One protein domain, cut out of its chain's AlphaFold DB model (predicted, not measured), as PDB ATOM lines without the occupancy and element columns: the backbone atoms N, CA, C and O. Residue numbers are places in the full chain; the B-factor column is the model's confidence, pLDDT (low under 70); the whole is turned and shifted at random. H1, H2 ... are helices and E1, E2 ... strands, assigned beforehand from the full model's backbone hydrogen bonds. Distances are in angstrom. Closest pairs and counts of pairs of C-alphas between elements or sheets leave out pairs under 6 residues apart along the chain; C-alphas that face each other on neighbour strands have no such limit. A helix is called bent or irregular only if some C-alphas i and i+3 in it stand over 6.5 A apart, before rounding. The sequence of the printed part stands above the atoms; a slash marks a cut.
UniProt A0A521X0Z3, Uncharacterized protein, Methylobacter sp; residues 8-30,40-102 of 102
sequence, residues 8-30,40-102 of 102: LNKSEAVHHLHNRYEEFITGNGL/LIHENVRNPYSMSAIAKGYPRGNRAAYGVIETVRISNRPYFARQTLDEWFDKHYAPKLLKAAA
ATOM      1  N   LEU A   8      43.575  45.712 -18.516       94.69
ATOM      2  CA  LEU A   8      43.701  44.316 -18.898       94.69
ATOM      3  C   LEU A   8      44.836  44.160 -19.904       94.69
ATOM      4  O   LEU A   8      44.973  44.952 -20.842       94.69
ATOM      5  N   ASN A   9      45.655  43.131 -19.734       95.00
ATOM      6  CA  ASN A   9      46.587  42.706 -20.769       95.00
ATOM      7  C   ASN A   9      45.826  42.052 -21.942       95.00
ATOM      8  O   ASN A   9      44.615  41.860 -21.889       95.00
ATOM      9  N   LYS A  10      46.522  41.690 -23.027       93.88
ATOM     10  CA  LYS A  10      45.872  41.103 -24.215       93.88
ATOM     11  C   LYS A  10      45.042  39.853 -23.908       93.88
ATOM     12  O   LYS A  10      43.943  39.740 -24.428       93.88
ATOM     13  N   SER A  11      45.567  38.931 -23.101       94.56
ATOM     14  CA  SER A  11      44.879  37.676 -22.774       94.56
ATOM     15  C   SER A  11      43.620  37.956 -21.962       94.56
ATOM     16  O   SER A  11      42.552  37.444 -22.272       94.56
ATOM     17  N   GLU A  12      43.732  38.829 -20.962       96.00
ATOM     18  CA  GLU A  12      42.602  39.250 -20.130       96.00
ATOM     19  C   GLU A  12      41.536  39.986 -20.953       96.00
ATOM     20  O   GLU A  12      40.350  39.734 -20.779       96.00
ATOM     21  N   ALA A  13      41.946  40.844 -21.890       95.69
ATOM     22  CA  ALA A  13      41.035  41.543 -22.791       95.69
ATOM     23  C   ALA A  13      40.276  40.577 -23.715       95.69
ATOM     24  O   ALA A  13      39.088  40.767 -23.959       95.69
ATOM     25  N   VAL A  14      40.945  39.530 -24.207       96.19
ATOM     26  CA  VAL A  14      40.318  38.487 -25.031       96.19
ATOM     27  C   VAL A  14      39.288  37.708 -24.223       96.19
ATOM     28  O   VAL A  14      38.154  37.582 -24.675       96.19
ATOM     29  N   HIS A  15      39.639  37.250 -23.019       96.31
ATOM     30  CA  HIS A  15      38.683  36.577 -22.135       96.31
ATOM     31  C   HIS A  15      37.498  37.474 -21.775       96.31
ATOM     32  O   HIS A  15      36.358  37.029 -21.818       96.31
ATOM     33  N   HIS A  16      37.753  38.750 -21.483       96.31
ATOM     34  CA  HIS A  16      36.703  39.722 -21.188       96.31
ATOM     35  C   HIS A  16      35.720  39.880 -22.359       96.31
ATOM     36  O   HIS A  16      34.511  39.830 -22.149       96.31
ATOM     37  N   LEU A  17      36.220  39.993 -23.595       96.19
ATOM     38  CA  LEU A  17      35.367  40.060 -24.787       96.19
ATOM     39  C   LEU A  17      34.597  38.758 -25.051       96.19
ATOM     40  O   LEU A  17      33.448  38.832 -25.476       96.19
ATOM     41  N   HIS A  18      35.191  37.588 -24.785       96.81
ATOM     42  CA  HIS A  18      34.480  36.308 -24.882       96.81
ATOM     43  C   HIS A  18      33.316  36.233 -23.893       96.81
ATOM     44  O   HIS A  18      32.194  35.970 -24.315       96.81
ATOM     45  N   ASN A  19      33.548  36.560 -22.619       96.06
ATOM     46  CA  ASN A  19      32.487  36.565 -21.612       96.06
ATOM     47  C   ASN A  19      31.364  37.536 -21.998       96.06
ATOM     48  O   ASN A  19      30.189  37.185 -21.967       96.06
ATOM     49  N   ARG A  20      31.728  38.750 -22.435       95.50
ATOM     50  CA  ARG A  20      30.756  39.756 -22.876       95.50
ATOM     51  C   ARG A  20      29.935  39.283 -24.079       95.50
ATOM     52  O   ARG A  20      28.741  39.556 -24.159       95.50
ATOM     53  N   TYR A  21      30.572  38.582 -25.011       96.81
ATOM     54  CA  TYR A  21      29.910  37.981 -26.161       96.81
ATOM     55  C   TYR A  21      28.927  36.881 -25.753       96.81
ATOM     56  O   TYR A  21      27.785  36.918 -26.201       96.81
ATOM     57  N   GLU A  22      29.337  35.958 -24.882       96.25
ATOM     58  CA  GLU A  22      28.488  34.871 -24.377       96.25
ATOM     59  C   GLU A  22      27.252  35.411 -23.646       96.25
ATOM     60  O   GLU A  22      26.129  34.977 -23.915       96.25
ATOM     61  N   GLU A  23      27.439  36.417 -22.787       96.25
ATOM     62  CA  GLU A  23      26.344  37.140 -22.131       96.25
ATOM     63  C   GLU A  23      25.386  37.755 -23.160       96.25
ATOM     64  O   GLU A  23      24.165  37.652 -23.021       96.25
ATOM     65  N   PHE A  24      25.931  38.380 -24.207       96.06
ATOM     66  CA  PHE A  24      25.140  39.058 -25.225       96.06
ATOM     67  C   PHE A  24      24.321  38.085 -26.078       96.06
ATOM     68  O   PHE A  24      23.122  38.310 -26.255       96.06
ATOM     69  N   ILE A  25      24.926  37.010 -26.595       96.31
ATOM     70  CA  ILE A  25      24.202  36.034 -27.423       96.31
ATOM     71  C   ILE A  25      23.160  35.278 -26.597       96.31
ATOM     72  O   ILE A  25      22.036  35.115 -27.059       96.31
ATOM     73  N   THR A  26      23.473  34.928 -25.344       95.81
ATOM     74  CA  THR A  26      22.526  34.254 -24.444       95.81
ATOM     75  C   THR A  26      21.351  35.170 -24.114       95.81
ATOM     76  O   THR A  26      20.197  34.752 -24.185       95.81
ATOM     77  N   GLY A  27      21.627  36.442 -23.806       95.19
ATOM     78  CA  GLY A  27      20.598  37.429 -23.485       95.19
ATOM     79  C   GLY A  27      19.677  37.783 -24.658       95.19
ATOM     80  O   GLY A  27      18.544  38.195 -24.429       95.19
ATOM     81  N   ASN A  28      20.141  37.611 -25.900       94.75
ATOM     82  CA  ASN A  28      19.375  37.907 -27.115       94.75
ATOM     83  C   ASN A  28      18.891  36.647 -27.859       94.75
ATOM     84  O   ASN A  28      18.243  36.779 -28.894       94.75
ATOM     85  N   GLY A  29      19.189  35.444 -27.355       92.94
ATOM     86  CA  GLY A  29      18.826  34.180 -28.004       92.94
ATOM     87  C   GLY A  29      19.474  33.981 -29.378       92.94
ATOM     88  O   GLY A  29      18.818  33.484 -30.288       92.94
ATOM     89  N   LEU A  30      20.727  34.416 -29.546       94.06
ATOM     90  CA  LEU A  30      21.474  34.312 -30.803       94.06
ATOM     91  C   LEU A  30      22.328  33.039 -30.838       94.06
ATOM     92  O   LEU A  30      22.822  32.590 -29.803       94.06
ATOM     93  N   LEU A  40      41.457  39.717 -33.275       90.88
ATOM     94  CA  LEU A  40      40.950  41.086 -33.184       90.88
ATOM     95  C   LEU A  40      41.828  41.969 -32.282       90.88
ATOM     96  O   LEU A  40      42.321  43.007 -32.725       90.88
ATOM     97  N   ILE A  41      42.122  41.515 -31.061       92.25
ATOM     98  CA  ILE A  41      42.996  42.218 -30.111       92.25
ATOM     99  C   ILE A  41      44.426  42.334 -30.650       92.25
ATOM    100  O   ILE A  41      45.056  43.393 -30.556       92.25
ATOM    101  N   HIS A  42      44.956  41.264 -31.248       90.50
ATOM    102  CA  HIS A  42      46.304  41.260 -31.812       90.50
ATOM    103  C   HIS A  42      46.459  42.217 -32.991       90.50
ATOM    104  O   HIS A  42      47.498  42.865 -33.113       90.50
ATOM    105  N   GLU A  43      45.459  42.312 -33.858       87.94
ATOM    106  CA  GLU A  43      45.473  43.248 -34.974       87.94
ATOM    107  C   GLU A  43      45.266  44.685 -34.525       87.94
ATOM    108  O   GLU A  43      45.918  45.586 -35.056       87.94
ATOM    109  N   ASN A  44      44.434  44.902 -33.508       86.50
ATOM    110  CA  ASN A  44      44.155  46.237 -33.015       86.50
ATOM    111  C   ASN A  44      45.414  46.933 -32.466       86.50
ATOM    112  O   ASN A  44      45.557  48.140 -32.628       86.50
ATOM    113  N   VAL A  45      46.388  46.197 -31.920       88.06
ATOM    114  CA  VAL A  45      47.651  46.780 -31.413       88.06
ATOM    115  C   VAL A  45      48.754  46.943 -32.466       88.06
ATOM    116  O   VAL A  45      49.833  47.450 -32.151       88.06
ATOM    117  N   ARG A  46      48.547  46.476 -33.704       84.81
ATOM    118  CA  ARG A  46      49.543  46.614 -34.778       84.81
ATOM    119  C   ARG A  46      49.567  48.041 -35.316       84.81
ATOM    120  O   ARG A  46      48.602  48.786 -35.178       84.81
ATOM    121  N   ASN A  47      50.671  48.402 -35.976       78.75
ATOM    122  CA  ASN A  47      50.737  49.650 -36.731       78.75
ATOM    123  C   ASN A  47      49.683  49.612 -37.862       78.75
ATOM    124  O   ASN A  47      49.792  48.747 -38.742       78.75
ATOM    125  N   PRO A  48      48.686  50.516 -37.856       79.75
ATOM    126  CA  PRO A  48      47.658  50.568 -38.895       79.75
ATOM    127  C   PRO A  48      48.192  51.044 -40.255       79.75
ATOM    128  O   PRO A  48      47.590  50.723 -41.276       79.75
ATOM    129  N   TYR A  49      49.314  51.770 -40.282       81.38
ATOM    130  CA  TYR A  49      49.879  52.415 -41.469       81.38
ATOM    131  C   TYR A  49      51.166  51.719 -41.928       81.38
ATOM    132  O   TYR A  49      52.234  52.323 -42.008       81.38
ATOM    133  N   SER A  50      51.100  50.415 -42.215       81.25
ATOM    134  CA  SER A  50      52.204  49.757 -42.927       81.25
ATOM    135  C   SER A  50      52.309  50.284 -44.362       81.25
ATOM    136  O   SER A  50      51.303  50.685 -44.939       81.25
ATOM    137  N   MET A  51      53.489  50.204 -44.985       82.19
ATOM    138  CA  MET A  51      53.683  50.611 -46.391       82.19
ATOM    139  C   MET A  51      52.647  49.984 -47.338       82.19
ATOM    140  O   MET A  51      52.100  50.650 -48.210       82.19
ATOM    141  N   SER A  52      52.302  48.715 -47.105       80.62
ATOM    142  CA  SER A  52      51.252  48.012 -47.846       80.62
ATOM    143  C   SER A  52      49.835  48.546 -47.604       80.62
ATOM    144  O   SER A  52      49.003  48.458 -48.500       80.62
ATOM    145  N   ALA A  53      49.538  49.075 -46.416       80.06
ATOM    146  CA  ALA A  53      48.244  49.671 -46.081       80.06
ATOM    147  C   ALA A  53      48.110  51.062 -46.711       80.06
ATOM    148  O   ALA A  53      47.079  51.375 -47.299       80.06
ATOM    149  N   ILE A  54      49.194  51.843 -46.681       83.25
ATOM    150  CA  ILE A  54      49.293  53.139 -47.362       83.25
ATOM    151  C   ILE A  54      49.073  52.956 -48.868       83.25
ATOM    152  O   ILE A  54      48.227  53.628 -49.444       83.25
ATOM    153  N   ALA A  55      49.750  51.983 -49.486       83.69
ATOM    154  CA  ALA A  55      49.586  51.680 -50.908       83.69
ATOM    155  C   ALA A  55      48.160  51.226 -51.282       83.69
ATOM    156  O   ALA A  55      47.711  51.473 -52.396       83.69
ATOM    157  N   LYS A  56      47.440  50.569 -50.360       80.25
ATOM    158  CA  LYS A  56      46.047  50.131 -50.560       80.25
ATOM    159  C   LYS A  56      45.005  51.211 -50.248       80.25
ATOM    160  O   LYS A  56      43.843  51.011 -50.579       80.25
ATOM    161  N   GLY A  57      45.386  52.308 -49.592       80.00
ATOM    162  CA  GLY A  57      44.474  53.384 -49.191       80.00
ATOM    163  C   GLY A  57      43.578  53.078 -47.982       80.00
ATOM    164  O   GLY A  57      42.709  53.884 -47.668       80.00
ATOM    165  N   TYR A  58      43.783  51.957 -47.277       76.25
ATOM    166  CA  TYR A  58      42.977  51.571 -46.108       76.25
ATOM    167  C   TYR A  58      43.847  51.047 -44.952       76.25
ATOM    168  O   TYR A  58      44.843  50.361 -45.211       76.25
ATOM    169  N   PRO A  59      43.486  51.319 -43.676       75.69
ATOM    170  CA  PRO A  59      44.235  50.841 -42.514       75.69
ATOM    171  C   PRO A  59      44.347  49.315 -42.469       75.69
ATOM    172  O   PRO A  59      43.414  48.593 -42.819       75.69
ATOM    173  N   ARG A  60      45.482  48.810 -41.977       75.38
ATOM    174  CA  ARG A  60      45.697  47.370 -41.805       75.38
ATOM    175  C   ARG A  60      44.799  46.785 -40.706       75.38
ATOM    176  O   ARG A  60      44.660  47.366 -39.631       75.38
ATOM    177  N   GLY A  61      44.326  45.562 -40.953       73.62
ATOM    178  CA  GLY A  61      43.643  44.709 -39.982       73.62
ATOM    179  C   GLY A  61      42.160  45.025 -39.821       73.62
ATOM    180  O   GLY A  61      41.554  45.742 -40.612       73.62
ATOM    181  N   ASN A  62      41.589  44.507 -38.745       77.62
ATOM    182  CA  ASN A  62      40.157  44.527 -38.462       77.62
ATOM    183  C   ASN A  62      39.569  45.904 -38.115       77.62
ATOM    184  O   ASN A  62      38.366  46.005 -37.890       77.62
ATOM    185  N   ARG A  63      40.375  46.974 -38.114       79.50
ATOM    186  CA  ARG A  63      39.949  48.328 -37.722       79.50
ATOM    187  C   ARG A  63      38.893  48.927 -38.649       79.50
ATOM    188  O   ARG A  63      37.982  49.599 -38.182       79.50
ATOM    189  N   ALA A  64      38.998  48.673 -39.954       77.69
ATOM    190  CA  ALA A  64      38.007  49.146 -40.922       77.69
ATOM    191  C   ALA A  64      36.653  48.448 -40.735       77.69
ATOM    192  O   ALA A  64      35.605  49.057 -40.917       77.69
ATOM    193  N   ALA A  65      36.679  47.173 -40.338       80.94
ATOM    194  CA  ALA A  65      35.468  46.417 -40.083       80.94
ATOM    195  C   ALA A  65      34.885  46.768 -38.710       80.94
ATOM    196  O   ALA A  65      33.711  47.105 -38.622       80.94
ATOM    197  N   TYR A  66      35.665  46.670 -37.636       83.88
ATOM    198  CA  TYR A  66      35.162  46.669 -36.261       83.88
ATOM    199  C   TYR A  66      35.556  47.908 -35.449       83.88
ATOM    200  O   TYR A  66      35.370  47.917 -34.243       83.88
ATOM    201  N   GLY A  67      36.083  48.962 -36.069       85.50
ATOM    202  CA  GLY A  67      36.531  50.151 -35.345       85.50
ATOM    203  C   GLY A  67      37.831  49.925 -34.567       85.50
ATOM    204  O   GLY A  67      38.511  48.910 -34.723       85.50
ATOM    205  N   VAL A  68      38.202  50.908 -33.749       88.88
ATOM    206  CA  VAL A  68      39.459  50.911 -32.986       88.88
ATOM    207  C   VAL A  68      39.149  50.754 -31.504       88.88
ATOM    208  O   VAL A  68      38.300  51.467 -30.981       88.88
ATOM    209  N   ILE A  69      39.872  49.859 -30.833       90.88
ATOM    210  CA  ILE A  69      39.886  49.792 -29.366       90.88
ATOM    211  C   ILE A  69      41.049  50.658 -28.884       90.88
ATOM    212  O   ILE A  69      42.193  50.429 -29.292       90.88
ATOM    213  N   GLU A  70      40.785  51.659 -28.050       88.25
ATOM    214  CA  GLU A  70      41.861  52.471 -27.483       88.25
ATOM    215  C   GLU A  70      42.746  51.632 -26.556       88.25
ATOM    216  O   GLU A  70      42.286  50.740 -25.841       88.25
ATOM    217  N   THR A  71      44.052  51.902 -26.593       90.12
ATOM    218  CA  THR A  71      45.042  51.150 -25.815       90.12
ATOM    219  C   THR A  71      45.988  52.093 -25.108       90.12
ATOM    220  O   THR A  71      46.458  53.062 -25.703       90.12
ATOM    221  N   VAL A  72      46.335  51.754 -23.871       90.38
ATOM    222  CA  VAL A  72      47.364  52.440 -23.087       90.38
ATOM    223  C   VAL A  72      48.618  51.575 -23.085       90.38
ATOM    224  O   VAL A  72      48.533  50.349 -23.048       90.38
ATOM    225  N   ARG A  73      49.807  52.183 -23.145       90.06
ATOM    226  CA  ARG A  73      51.069  51.440 -23.028       90.06
ATOM    227  C   ARG A  73      51.628  51.579 -21.619       90.06
ATOM    228  O   ARG A  73      51.931  52.686 -21.195       90.06
ATOM    229  N   ILE A  74      51.828  50.453 -20.938       89.06
ATOM    230  CA  ILE A  74      52.494  50.381 -19.631       89.06
ATOM    231  C   ILE A  74      53.747  49.529 -19.826       89.06
ATOM    232  O   ILE A  74      53.665  48.402 -20.315       89.06
ATOM    233  N   SER A  75      54.923  50.088 -19.533       90.25
ATOM    234  CA  SER A  75      56.215  49.414 -19.761       90.25
ATOM    235  C   SER A  75      56.353  48.852 -21.187       90.25
ATOM    236  O   SER A  75      56.746  47.705 -21.396       90.25
ATOM    237  N   ASN A  76      55.962  49.657 -22.185       88.00
ATOM    238  CA  ASN A  76      55.939  49.331 -23.619       88.00
ATOM    239  C   ASN A  76      54.988  48.185 -24.046       88.00
ATOM    240  O   ASN A  76      54.915  47.848 -25.232       88.00
ATOM    241  N   ARG A  77      54.205  47.616 -23.124       89.88
ATOM    242  CA  ARG A  77      53.187  46.599 -23.418       89.88
ATOM    243  C   ARG A  77      51.811  47.258 -23.565       89.88
ATOM    244  O   ARG A  77      51.517  48.177 -22.803       89.88
ATOM    245  N   PRO A  78      50.979  46.842 -24.535       92.75
ATOM    246  CA  PRO A  78      49.630  47.375 -24.680       92.75
ATOM    247  C   PRO A  78      48.695  46.780 -23.621       92.75
ATOM    248  O   PRO A  78      48.673  45.563 -23.424       92.75
ATOM    249  N   TYR A  79      47.908  47.652 -23.005       94.50
ATOM    250  CA  TYR A  79      46.835  47.354 -22.068       94.50
ATOM    251  C   TYR A  79      45.535  48.004 -22.542       94.50
ATOM    252  O   TYR A  79      45.548  49.012 -23.255       94.50
ATOM    253  N   PHE A  80      44.419  47.427 -22.119       94.44
ATOM    254  CA  PHE A  80      43.068  47.824 -22.494       94.44
ATOM    255  C   PHE A  80      42.294  48.175 -21.234       94.44
ATOM    256  O   PHE A  80      42.263  47.381 -20.296       94.44
ATOM    257  N   ALA A  81      41.670  49.348 -21.181       94.06
ATOM    258  CA  ALA A  81      40.723  49.613 -20.109       94.06
ATOM    259  C   ALA A  81      39.478  48.745 -20.331       94.06
ATOM    260  O   ALA A  81      38.957  48.682 -21.445       94.06
ATOM    261  N   ARG A  82      38.998  48.084 -19.272       93.94
ATOM    262  CA  ARG A  82      37.801  47.232 -19.344       93.94
ATOM    263  C   ARG A  82      36.597  47.977 -19.934       93.94
ATOM    264  O   ARG A  82      35.985  47.488 -20.872       93.94
ATOM    265  N   GLN A  83      36.354  49.200 -19.464       92.44
ATOM    266  CA  GLN A  83      35.283  50.063 -19.968       92.44
ATOM    267  C   GLN A  83      35.383  50.307 -21.483       92.44
ATOM    268  O   GLN A  83      34.384  50.226 -22.184       92.44
ATOM    269  N   THR A  84      36.586  50.546 -22.010       92.44
ATOM    270  CA  THR A  84      36.788  50.746 -23.452       92.44
ATOM    271  C   THR A  84      36.446  49.491 -24.256       92.44
ATOM    272  O   THR A  84      35.954  49.607 -25.374       92.44
ATOM    273  N   LEU A  85      36.698  48.292 -23.716       94.69
ATOM    274  CA  LEU A  85      36.303  47.040 -24.368       94.69
ATOM    275  C   LEU A  85      34.779  46.893 -24.407       94.69
ATOM    276  O   LEU A  85      34.249  46.514 -25.449       94.69
ATOM    277  N   ASP A  86      34.097  47.231 -23.311       95.31
ATOM    278  CA  ASP A  86      32.632  47.189 -23.215       95.31
ATOM    279  C   ASP A  86      31.985  48.180 -24.192       95.31
ATOM    280  O   ASP A  86      31.181  47.794 -25.041       95.31
ATOM    281  N   GLU A  87      32.415  49.443 -24.153       94.62
ATOM    282  CA  GLU A  87      31.928  50.495 -25.051       94.62
ATOM    283  C   GLU A  87      32.182  50.149 -26.522       94.62
ATOM    284  O   GLU A  87      31.322  50.360 -27.381       94.62
ATOM    285  N   TRP A  88      33.358  49.598 -26.829       95.06
ATOM    286  CA  TRP A  88      33.677  49.150 -28.176       95.06
ATOM    287  C   TRP A  88      32.774  47.998 -28.624       95.06
ATOM    288  O   TRP A  88      32.280  48.022 -29.755       95.06
ATOM    289  N   PHE A  89      32.542  47.010 -27.756       95.62
ATOM    290  CA  PHE A  89      31.700  45.860 -28.065       95.62
ATOM    291  C   PHE A  89      30.278  46.316 -28.393       95.62
ATOM    292  O   PHE A  89      29.768  46.000 -29.471       95.62
ATOM    293  N   ASP A  90      29.682  47.126 -27.519       94.88
ATOM    294  CA  ASP A  90      28.312  47.613 -27.667       94.88
ATOM    295  C   ASP A  90      28.158  48.514 -28.908       94.88
ATOM    296  O   ASP A  90      27.152  48.450 -29.615       94.88
ATOM    297  N   LYS A  91      29.174  49.328 -29.228       94.00
ATOM    298  CA  LYS A  91      29.129  50.269 -30.358       94.00
ATOM    299  C   LYS A  91      29.418  49.629 -31.716       94.00
ATOM    300  O   LYS A  91      28.856  50.058 -32.723       94.00
ATOM    301  N   HIS A  92      30.332  48.663 -31.779       92.38
ATOM    302  CA  HIS A  92      30.873  48.169 -33.049       92.38
ATOM    303  C   HIS A  92      30.596  46.692 -33.322       92.38
ATOM    304  O   HIS A  92      30.498  46.309 -34.493       92.38
ATOM    305  N   TYR A  93      30.501  45.864 -32.282       92.81
ATOM    306  CA  TYR A  93      30.386  44.414 -32.428       92.81
ATOM    307  C   TYR A  93      28.937  43.935 -32.293       92.81
ATOM    308  O   TYR A  93      28.414  43.316 -33.219       92.81
ATOM    309  N   ALA A  94      28.256  44.301 -31.206       93.25
ATOM    310  CA  ALA A  94      26.872  43.921 -30.925       93.25
ATOM    311  C   ALA A  94      25.883  44.245 -32.070       93.25
ATOM    312  O   ALA A  94      25.132  43.350 -32.465       93.25
ATOM    313  N   PRO A  95      25.911  45.437 -32.710       93.06
ATOM    314  CA  PRO A  95      25.002  45.741 -33.818       93.06
ATOM    315  C   PRO A  95      25.179  44.811 -35.020       93.06
ATOM    316  O   PRO A  95      24.237  44.567 -35.771       93.06
ATOM    317  N   LYS A  96      26.389  44.280 -35.221       90.56
ATOM    318  CA  LYS A  96      26.667  43.347 -36.315       90.56
ATOM    319  C   LYS A  96      26.123  41.959 -36.035       90.56
ATOM    320  O   LYS A  96      25.650  41.332 -36.973       90.56
ATOM    321  N   LEU A  97      26.184  41.508 -34.783       91.19
ATOM    322  CA  LEU A  97      25.570  40.246 -34.370       91.19
ATOM    323  C   LEU A  97      24.062  40.297 -34.597       91.19
ATOM    324  O   LEU A  97      23.516  39.427 -35.266       91.19
ATOM    325  N   LEU A  98      23.414  41.375 -34.146       91.00
ATOM    326  CA  LEU A  98      21.980  41.576 -34.356       91.00
ATOM    327  C   LEU A  98      21.614  41.631 -35.842       91.00
ATOM    328  O   LEU A  98      20.626  41.039 -36.253       91.00
ATOM    329  N   LYS A  99      22.428  42.305 -36.665       89.12
ATOM    330  CA  LYS A  99      22.208  42.362 -38.115       89.12
ATOM    331  C   LYS A  99      22.426  41.015 -38.810       89.12
ATOM    332  O   LYS A  99      21.784  40.765 -39.816       89.12
ATOM    333  N   ALA A 100      23.362  40.196 -38.335       85.25
ATOM    334  CA  ALA A 100      23.630  38.881 -38.912       85.25
ATOM    335  C   ALA A 100      22.545  37.851 -38.561       85.25
ATOM    336  O   ALA A 100      22.379  36.884 -39.296       85.25
ATOM    337  N   ALA A 101      21.834  38.065 -37.453       80.00
ATOM    338  CA  ALA A 101      20.730  37.222 -37.003       80.00
ATOM    339  C   ALA A 101      19.352  37.628 -37.568       80.00
ATOM    340  O   ALA A 101      18.386  36.896 -37.361       80.00
ATOM    341  N   ALA A 102      19.254  38.787 -38.231       67.31
ATOM    342  CA  ALA A 102      18.037  39.308 -38.863       67.31
ATOM    343  C   ALA A 102      17.928  38.877 -40.331       67.31
ATOM    344  O   ALA A 102      16.793  38.568 -40.758       67.31
TER     345      ALA A 102
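AT A GLANCE: This is residues 8 to 30 and 40 to 102 of the 102 residues of an uncharacterized protein of Methylobacter sp (UniProt A0A521X0Z3). Two long helices, H1 and H5, touch and spread from each other at 44 degrees, with the small strand hairpin E1 E2 joined to the first residue of H5 with no residue between E2 and H5. Residues 40 to 71 make a wide, open loop from the first turns of H1 to the hairpin; it holds three short helices, H2, H3 and H4, with H3 at its far corner and apart from the other named elements. The printed part has 86 residues, with five named helices and two named strands in the order H1 H2 H3 H4 E1 E2 H5; the strands form one antiparallel sheet, and the class is mostly helix. The outline is flat, 43 by 32 by 16 A, and only just compact, close to loose, with a radius of gyration of the C-alphas of 14.3 A.

HOW THE PARTS SIT: The sheet is E1, residues 72 to 74, and E2, residues 77 to 81, antiparallel neighbours at 132 degrees and a hairpin; N 72 and O 79 are 2.9 A apart and N 79 and O 72 2.8 A, both within hydrogen-bond range. The closest C-alphas of E2 and H1, residues 10 to 28, are those of Phe 80 and Ala 13, 6.6 A apart. H1 touches H5, residues 82 to 100, closest at the C-alphas of Leu 17 and Leu 85, 7.1 A; they run the same way at a steep tilt of 44 degrees. H5 has a kink of 35 degrees near residue 89 and is only just irregular: C-alphas 91 and 94 are 6.8 A apart. With its residues 10 to 14 alone, H1 touches H2, residues 40 to 44; the closest C-alphas are those of Lys 10 and Ile 41, 6.7 A. H4, residues 63 to 66, is close to H5 but not clearly touching it, with the C-alphas of Tyr 66 and His 92 at 5.6 A. H3, residues 51 to 56, is apart from both H2 and H4. In H1, H2 and H3 every O i to N i+4 pair is within hydrogen-bond range, in H5 12 of 15; H4 is too short for such a pair.

IN THESE COORDINATES: E2 measures 13.2 A from first to last C-alpha, and E1 6.5 A. H1 measures 26.8 A, from C-alpha 10 at (45.872, 41.103, -24.215). H5 measures 25.6 A and ends at C-alpha 100, (23.630, 38.881, -38.912). H2 measures 6.1 A, H3 8.7 A and H4 5.3 A; C-alpha 51, where H3 begins, is at (53.683, 50.611, -46.391).

THE WHOLE: The two C-alphas farthest apart are those of Ser 75 and Ala 102, 43.9 A. Residues 31 to 39, in the link from H1 to H2, are not printed, and C-alphas 30 and 40 are 20.8 A apart across the cut. Of the links printed whole, H4 to E1, E1 to E2 and E2 to H5 are tight, H2 to H3 and H3 to H4 are short, and no link is long. The mean pLDDT of the printed part is 89.3, and residue 102, the chain's last, is the one printed residue under 70.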